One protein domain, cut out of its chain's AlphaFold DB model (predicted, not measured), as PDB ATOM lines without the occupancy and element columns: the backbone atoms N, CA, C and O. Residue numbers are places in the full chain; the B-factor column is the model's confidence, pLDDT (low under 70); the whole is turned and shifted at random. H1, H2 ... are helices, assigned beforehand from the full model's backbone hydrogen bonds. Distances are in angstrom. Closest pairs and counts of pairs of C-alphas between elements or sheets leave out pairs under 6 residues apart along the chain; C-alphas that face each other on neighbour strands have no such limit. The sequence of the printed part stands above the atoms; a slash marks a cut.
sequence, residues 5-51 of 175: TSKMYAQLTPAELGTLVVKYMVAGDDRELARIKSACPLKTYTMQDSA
ATOM      1  N   THR A   5     -32.065 -53.985 -29.697       66.69
ATOM      2  CA  THR A   5     -33.232 -53.970 -30.596       66.69
ATOM      3  C   THR A   5     -33.490 -52.597 -31.205       66.69
ATOM      4  O   THR A   5     -33.792 -52.505 -32.392       66.69
ATOM      5  N   SER A   6     -33.264 -51.508 -30.466       66.75
ATOM      6  CA  SER A   6     -33.360 -50.151 -31.025       66.75
ATOM      7  C   SER A   6     -32.356 -49.909 -32.156       66.75
ATOM      8  O   SER A   6     -32.653 -49.161 -33.085       66.75
ATOM      9  N   LYS A   7     -31.190 -50.573 -32.132       67.94
ATOM     10  CA  LYS A   7     -30.221 -50.513 -33.240       67.94
ATOM     11  C   LYS A   7     -30.687 -51.279 -34.480       67.94
ATOM     12  O   LYS A   7     -30.295 -50.903 -35.579       67.94
ATOM     13  N   MET A   8     -31.514 -52.316 -34.319       76.69
ATOM     14  CA  MET A   8     -32.081 -53.061 -35.451       76.69
ATOM     15  C   MET A   8     -33.099 -52.206 -36.212       76.69
ATOM     16  O   MET A   8     -33.067 -52.168 -37.437       76.69
ATOM     17  N   TYR A   9     -33.940 -51.446 -35.501       79.94
ATOM     18  CA  TYR A   9     -34.920 -50.554 -36.132       79.94
ATOM     19  C   TYR A   9     -34.287 -49.385 -36.894       79.94
ATOM     20  O   TYR A   9     -34.856 -48.927 -37.877       79.94
ATOM     21  N   ALA A  10     -33.092 -48.939 -36.501       75.62
ATOM     22  CA  ALA A  10     -32.386 -47.851 -37.182       75.62
ATOM     23  C   ALA A  10     -31.969 -48.179 -38.631       75.62
ATOM     24  O   ALA A  10     -31.631 -47.272 -39.385       75.62
ATOM     25  N   GLN A  11     -31.961 -49.462 -39.014       82.44
ATOM     26  CA  GLN A  11     -31.638 -49.903 -40.375       82.44
ATOM     27  C   GLN A  11     -32.868 -49.990 -41.286       82.44
ATOM     28  O   GLN A  11     -32.713 -50.169 -42.491       82.44
ATOM     29  N   LEU A  12     -34.072 -49.880 -40.722       84.94
ATOM     30  CA  LEU A  12     -35.313 -49.992 -41.472       84.94
ATOM     31  C   LEU A  12     -35.703 -48.657 -42.095       84.94
ATOM     32  O   LEU A  12     -35.514 -47.580 -41.522       84.94
ATOM     33  N   THR A  13     -36.312 -48.738 -43.268       87.56
ATOM     34  CA  THR A  13     -36.931 -47.588 -43.915       87.56
ATOM     35  C   THR A  13     -38.154 -47.112 -43.117       87.56
ATOM     36  O   THR A  13     -38.807 -47.903 -42.430       87.56
ATOM     37  N   PRO A  14     -38.545 -45.828 -43.234       84.75
ATOM     38  CA  PRO A  14     -39.762 -45.321 -42.599       84.75
ATOM     39  C   PRO A  14     -41.028 -46.130 -42.932       84.75
ATOM     40  O   PRO A  14     -41.888 -46.299 -42.071       84.75
ATOM     41  N   ALA A  15     -41.127 -46.677 -44.148       85.00
ATOM     42  CA  ALA A  15     -42.249 -47.517 -44.560       85.00
ATOM     43  C   ALA A  15     -42.259 -48.878 -43.838       85.00
ATOM     44  O   ALA A  15     -43.306 -49.311 -43.360       85.00
ATOM     45  N   GLU A  16     -41.105 -49.535 -43.696       87.88
ATOM     46  CA  GLU A  16     -40.980 -50.796 -42.949       87.88
ATOM     47  C   GLU A  16     -41.267 -50.602 -41.453       87.88
ATOM     48  O   GLU A  16     -41.936 -51.432 -40.834       87.88
ATOM     49  N   LEU A  17     -40.830 -49.473 -40.882       88.62
ATOM     50  CA  LEU A  17     -41.180 -49.086 -39.514       88.62
ATOM     51  C   LEU A  17     -42.695 -48.883 -39.354       88.62
ATOM     52  O   LEU A  17     -43.255 -49.301 -38.342       88.62
ATOM     53  N   GLY A  18     -43.363 -48.293 -40.351       85.56
ATOM     54  CA  GLY A  18     -44.818 -48.123 -40.357       85.56
ATOM     55  C   GLY A  18     -45.566 -49.458 -40.343       85.56
ATOM     56  O   GLY A  18     -46.486 -49.647 -39.549       85.56
ATOM     57  N   THR A  19     -45.120 -50.426 -41.147       89.31
ATOM     58  CA  THR A  19     -45.663 -51.794 -41.144       89.31
ATOM     59  C   THR A  19     -45.487 -52.483 -39.785       89.31
ATOM     60  O   THR A  19     -46.420 -53.101 -39.275       89.31
ATOM     61  N   LEU A  20     -44.313 -52.357 -39.159       90.19
ATOM     62  CA  LEU A  20     -44.068 -52.943 -37.837       90.19
ATOM     63  C   LEU A  20     -44.923 -52.306 -36.743       90.19
ATOM     64  O   LEU A  20     -45.402 -53.013 -35.857       90.19
ATOM     65  N   VAL A  21     -45.138 -50.991 -36.798       91.06
ATOM     66  CA  VAL A  21     -45.998 -50.306 -35.829       91.06
ATOM     67  C   VAL A  21     -47.412 -50.834 -35.862       91.06
ATOM     68  O   VAL A  21     -47.968 -51.057 -34.794       91.06
ATOM     69  N   VAL A  22     -47.972 -51.107 -37.040       90.50
ATOM     70  CA  VAL A  22     -49.307 -51.711 -37.142       90.50
ATOM     71  C   VAL A  22     -49.386 -53.009 -36.336       90.50
ATOM     72  O   VAL A  22     -50.288 -53.165 -35.512       90.50
ATOM     73  N   LYS A  23     -48.404 -53.898 -36.500       91.88
ATOM     74  CA  LYS A  23     -48.352 -55.181 -35.790       91.88
ATOM     75  C   LYS A  23     -48.326 -55.009 -34.269       91.88
ATOM     76  O   LYS A  23     -49.107 -55.636 -33.554       91.88
ATOM     77  N   TYR A  24     -47.433 -54.162 -33.758       91.56
ATOM     78  CA  TYR A  24     -47.299 -53.961 -32.308       91.56
ATOM     79  C   TYR A  24     -48.430 -53.120 -31.711       91.56
ATOM     80  O   TYR A  24     -48.791 -53.322 -30.555       91.56
ATOM     81  N   MET A  25     -49.042 -52.245 -32.510       91.25
ATOM     82  CA  MET A  25     -50.240 -51.493 -32.140       91.25
ATOM     83  C   MET A  25     -51.412 -52.437 -31.915       91.25
ATOM     84  O   MET A  25     -52.076 -52.359 -30.888       91.25
ATOM     85  N   VAL A  26     -51.624 -53.377 -32.835       90.25
ATOM     86  CA  VAL A  26     -52.674 -54.387 -32.700       90.25
ATOM     87  C   VAL A  26     -52.373 -55.383 -31.572       90.25
ATOM     88  O   VAL A  26     -53.296 -55.886 -30.931       90.25
ATOM     89  N   ALA A  27     -51.099 -55.659 -31.290       90.62
ATOM     90  CA  ALA A  27     -50.695 -56.492 -30.158       90.62
ATOM     91  C   ALA A  27     -50.798 -55.787 -28.789       90.62
ATOM     92  O   ALA A  27     -50.740 -56.470 -27.767       90.62
ATOM     93  N   GLY A  28     -50.942 -54.456 -28.751       88.31
ATOM     94  CA  GLY A  28     -50.951 -53.673 -27.511       88.31
ATOM     95  C   GLY A  28     -49.587 -53.586 -26.815       88.31
ATOM     96  O   GLY A  28     -49.530 -53.440 -25.596       88.31
ATOM     97  N   ASP A  29     -48.482 -53.716 -27.559       90.56
ATOM     98  CA  ASP A  29     -47.130 -53.634 -26.995       90.56
ATOM     99  C   ASP A  29     -46.608 -52.190 -27.015       90.56
ATOM    100  O   ASP A  29     -45.850 -51.772 -27.896       90.56
ATOM    101  N   ASP A  30     -47.006 -51.417 -26.004       88.25
ATOM    102  CA  ASP A  30     -46.621 -50.008 -25.852       88.25
ATOM    103  C   ASP A  30     -45.101 -49.797 -25.797       88.25
ATOM    104  O   ASP A  30     -44.586 -48.742 -26.189       88.25
ATOM    105  N   ARG A  31     -44.353 -50.801 -25.324       86.94
ATOM    106  CA  ARG A  31     -42.897 -50.721 -25.209       86.94
ATOM    107  C   ARG A  31     -42.243 -50.806 -26.581       86.94
ATOM    108  O   ARG A  31     -41.350 -50.006 -26.869       86.94
ATOM    109  N   GLU A  32     -42.673 -51.744 -27.419       86.38
ATOM    110  CA  GLU A  32     -42.175 -51.843 -28.795       86.38
ATOM    111  C   GLU A  32     -42.619 -50.653 -29.647       86.38
ATOM    112  O   GLU A  32     -41.821 -50.112 -30.415       86.38
ATOM    113  N   LEU A  33     -43.832 -50.140 -29.434       86.94
ATOM    114  CA  LEU A  33     -44.285 -48.909 -30.081       86.94
ATOM    115  C   LEU A  33     -43.390 -47.712 -29.747       86.94
ATOM    116  O   LEU A  33     -42.982 -46.974 -30.648       86.94
ATOM    117  N   ALA A  34     -43.030 -47.527 -28.474       85.06
ATOM    118  CA  ALA A  34     -42.122 -46.460 -28.060       85.06
ATOM    119  C   ALA A  34     -40.724 -46.616 -28.687       85.06
ATOM    120  O   ALA A  34     -40.127 -45.628 -29.130       85.06
ATOM    121  N   ARG A  35     -40.218 -47.854 -28.779       85.88
ATOM    122  CA  ARG A  35     -38.936 -48.169 -29.429       85.88
ATOM    123  C   ARG A  35     -38.960 -47.811 -30.913       85.88
ATOM    124  O   ARG A  35     -38.069 -47.090 -31.364       85.88
ATOM    125  N   ILE A  36     -39.980 -48.236 -31.652       85.75
ATOM    126  CA  ILE A  36     -40.101 -47.950 -33.089       85.75
ATOM    127  C   ILE A  36     -40.279 -46.449 -33.333       85.75
ATOM    128  O   ILE A  36     -39.601 -45.871 -34.183       85.75
ATOM    129  N   LYS A  37     -41.118 -45.787 -32.529       83.06
ATOM    130  CA  LYS A  37     -41.312 -44.334 -32.585       83.06
ATOM    131  C   LYS A  37     -40.003 -43.570 -32.395       83.06
ATOM    132  O   LYS A  37     -39.782 -42.588 -33.094       83.06
ATOM    133  N   SER A  38     -39.139 -44.027 -31.486       82.94
ATOM    134  CA  SER A  38     -37.826 -43.412 -31.256       82.94
ATOM    135  C   SER A  38     -36.821 -43.645 -32.390       82.94
ATOM    136  O   SER A  38     -35.902 -42.848 -32.556       82.94
ATOM    137  N   ALA A  39     -36.991 -44.723 -33.161       83.38
ATOM    138  CA  ALA A  39     -36.137 -45.063 -34.296       83.38
ATOM    139  C   ALA A  39     -36.559 -44.356 -35.596       83.38
ATOM    140  O   ALA A  39     -35.752 -44.229 -36.514       83.38
ATOM    141  N   CYS A  40     -37.808 -43.886 -35.682       78.00
ATOM    142  CA  CYS A  40     -38.306 -43.153 -36.839       78.00
ATOM    143  C   CYS A  40     -37.618 -41.776 -36.951       78.00
ATOM    144  O   CYS A  40     -37.661 -40.995 -35.993       78.00
ATOM    145  N   PRO A  41     -37.002 -41.440 -38.101       74.81
ATOM    146  CA  PRO A  41     -36.358 -40.149 -38.281       74.81
ATOM    147  C   PRO A  41     -37.388 -39.015 -38.215       74.81
ATOM    148  O   PRO A  41     -38.443 -39.060 -38.851       74.81
ATOM    149  N   LEU A  42     -37.058 -37.972 -37.455       75.94
ATOM    150  CA  LEU A  42     -37.844 -36.743 -37.413       75.94
ATOM    151  C   LEU A  42     -37.473 -35.855 -38.608       75.94
ATOM    152  O   LEU A  42     -36.295 -35.600 -38.862       75.94
ATOM    153  N   LYS A  43     -38.479 -35.349 -39.321       69.81
ATOM    154  CA  LYS A  43     -38.354 -34.331 -40.368       69.81
ATOM    155  C   LYS A  43     -38.920 -32.998 -39.867       69.81
ATOM    156  O   LYS A  43     -39.888 -32.955 -39.113       69.81
ATOM    157  N   THR A  44     -38.284 -31.899 -40.273       60.62
ATOM    158  CA  THR A  44     -38.682 -30.515 -39.944       60.62
ATOM    159  C   THR A  44     -38.990 -30.316 -38.453       60.62
ATOM    160  O   THR A  44     -40.118 -30.047 -38.051       60.62
ATOM    161  N   TYR A  45     -37.951 -30.467 -37.630       54.09
ATOM    162  CA  TYR A  45     -37.880 -30.118 -36.204       54.09
ATOM    163  C   TYR A  45     -38.849 -30.817 -35.224       54.09
ATOM    164  O   TYR A  45     -38.528 -30.834 -34.040       54.09
ATOM    165  N   THR A  46     -39.957 -31.440 -35.651       64.31
ATOM    166  CA  THR A  46     -40.892 -32.158 -34.746       64.31
ATOM    167  C   THR A  46     -41.756 -33.255 -35.391       64.31
ATOM    168  O   THR A  46     -42.341 -34.051 -34.657       64.31
ATOM    169  N   MET A  47     -41.866 -33.332 -36.723       73.19
ATOM    170  CA  MET A  47     -42.775 -34.283 -37.379       73.19
ATOM    171  C   MET A  47     -42.091 -35.621 -37.659       73.19
ATOM    172  O   MET A  47     -40.928 -35.664 -38.053       73.19
ATOM    173  N   GLN A  48     -42.813 -36.727 -37.470       78.00
ATOM    174  CA  GLN A  48     -42.353 -38.027 -37.960       78.00
ATOM    175  C   GLN A  48     -42.354 -38.039 -39.491       78.00
ATOM    176  O   GLN A  48     -43.063 -37.257 -40.128       78.00
ATOM    177  N   ASP A  49     -41.544 -38.917 -40.082       85.75
ATOM    178  CA  ASP A  49     -41.472 -39.059 -41.532       85.75
ATOM    179  C   ASP A  49     -42.866 -39.296 -42.145       85.75
ATOM    180  O   ASP A  49     -43.632 -40.144 -41.682       85.75
ATOM    181  N   SER A  50     -43.201 -38.560 -43.204       85.50
ATOM    182  CA  SER A  50     -44.500 -38.686 -43.866       85.50
ATOM    183  C   SER A  50     -44.719 -40.075 -44.461       85.50
ATOM    184  O   SER A  50     -45.841 -40.564 -44.436       85.50
ATOM    185  N   ALA A  51     -43.672 -40.759 -44.931       86.38
ATOM    186  CA  ALA A  51     -43.796 -42.126 -45.429       86.38
ATOM    187  C   ALA A  51     -44.152 -43.113 -44.307       86.38
ATOM    188  O   ALA A  51     -44.870 -44.077 -44.552       86.38
TER     189      ALA A  51
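What this domain is: This is residues 5 to 51 of the 175 residues of an uncharacterized protein of Nitrosospira multiformis (UniProt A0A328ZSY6). A helical hairpin, H2 and H3 side by side and almost antiparallel, makes the body of this small domain, with the short helix H1 beside it near its open end, close to where H2 begins and H3 ends. After H3 the last stretch, residues 40 to 51, which bears no named element, runs on past that open end and folds back in a loop, so that the hairpin and this loop together lie along the longest axis. The printed part has 47 residues with three named helices, in the order H1, H2, H3, and no named strand; its class is all helix. The whole is compact, with a radius of gyration of the C-alphas of 10.2 A, and elongated in outline, spanning 30 by 19 by 16 A.

Where its parts are: The printed part begins with H1, residues 5 to 9, whose first C-alpha, that of Thr 5, is at (-33.232, -53.970, -30.596); it measures 6.7 A from first to last C-alpha. H2 follows, residues 14 to 27, the longest helix with 14 residues and 20.0 A from first to last C-alpha; C-alpha 14 is at (-39.762, -45.321, -42.599). H3, residues 30 to 39, measures 14.3 A and ends at C-alpha 39, at (-36.137, -45.063, -34.296). Residues 40 to 51 follow it.

How they stand to each other: H2 and H3 form a helical hairpin. They touch, and their closest C-alphas are those of Val 21 and Leu 33, 6.2 A apart. Their lines stand at a shallow tilt of 8 degrees, and they run opposite ways. H1 touches H3, the closest C-alphas being those of Tyr 9 and Ala 39, 5.9 A apart. H1 and H2 are close but not clearly touching, with the C-alphas of Tyr 9 and Leu 17 the closest at 7.3 A. In H1 and H3 every O i to N i+4 pair is within hydrogen-bond range; in H2, 9 of 10 are. Beyond the helices, residues 42 to 43 pair with residues 47 to 48, antiparallel, in stretches too short to be named.

The domain as a whole: The two C-alphas farthest apart, those of Ala 27 and Thr 44, are 30.2 A from each other. The first and last printed C-alphas, those of Thr 5 and Ala 51, are 21.7 A apart. The C-alphas of residues 40 to 51 lie 5 to 17 A from the mean of all C-alphas. The printed part has no cut. The links from H1 to H2, with 4 residues, and from H2 to H3, with 2, are tight. The mean pLDDT of the printed part is 82.1; residues 5 to 7 and 43 to 46 are under 70, where the model's confidence is low.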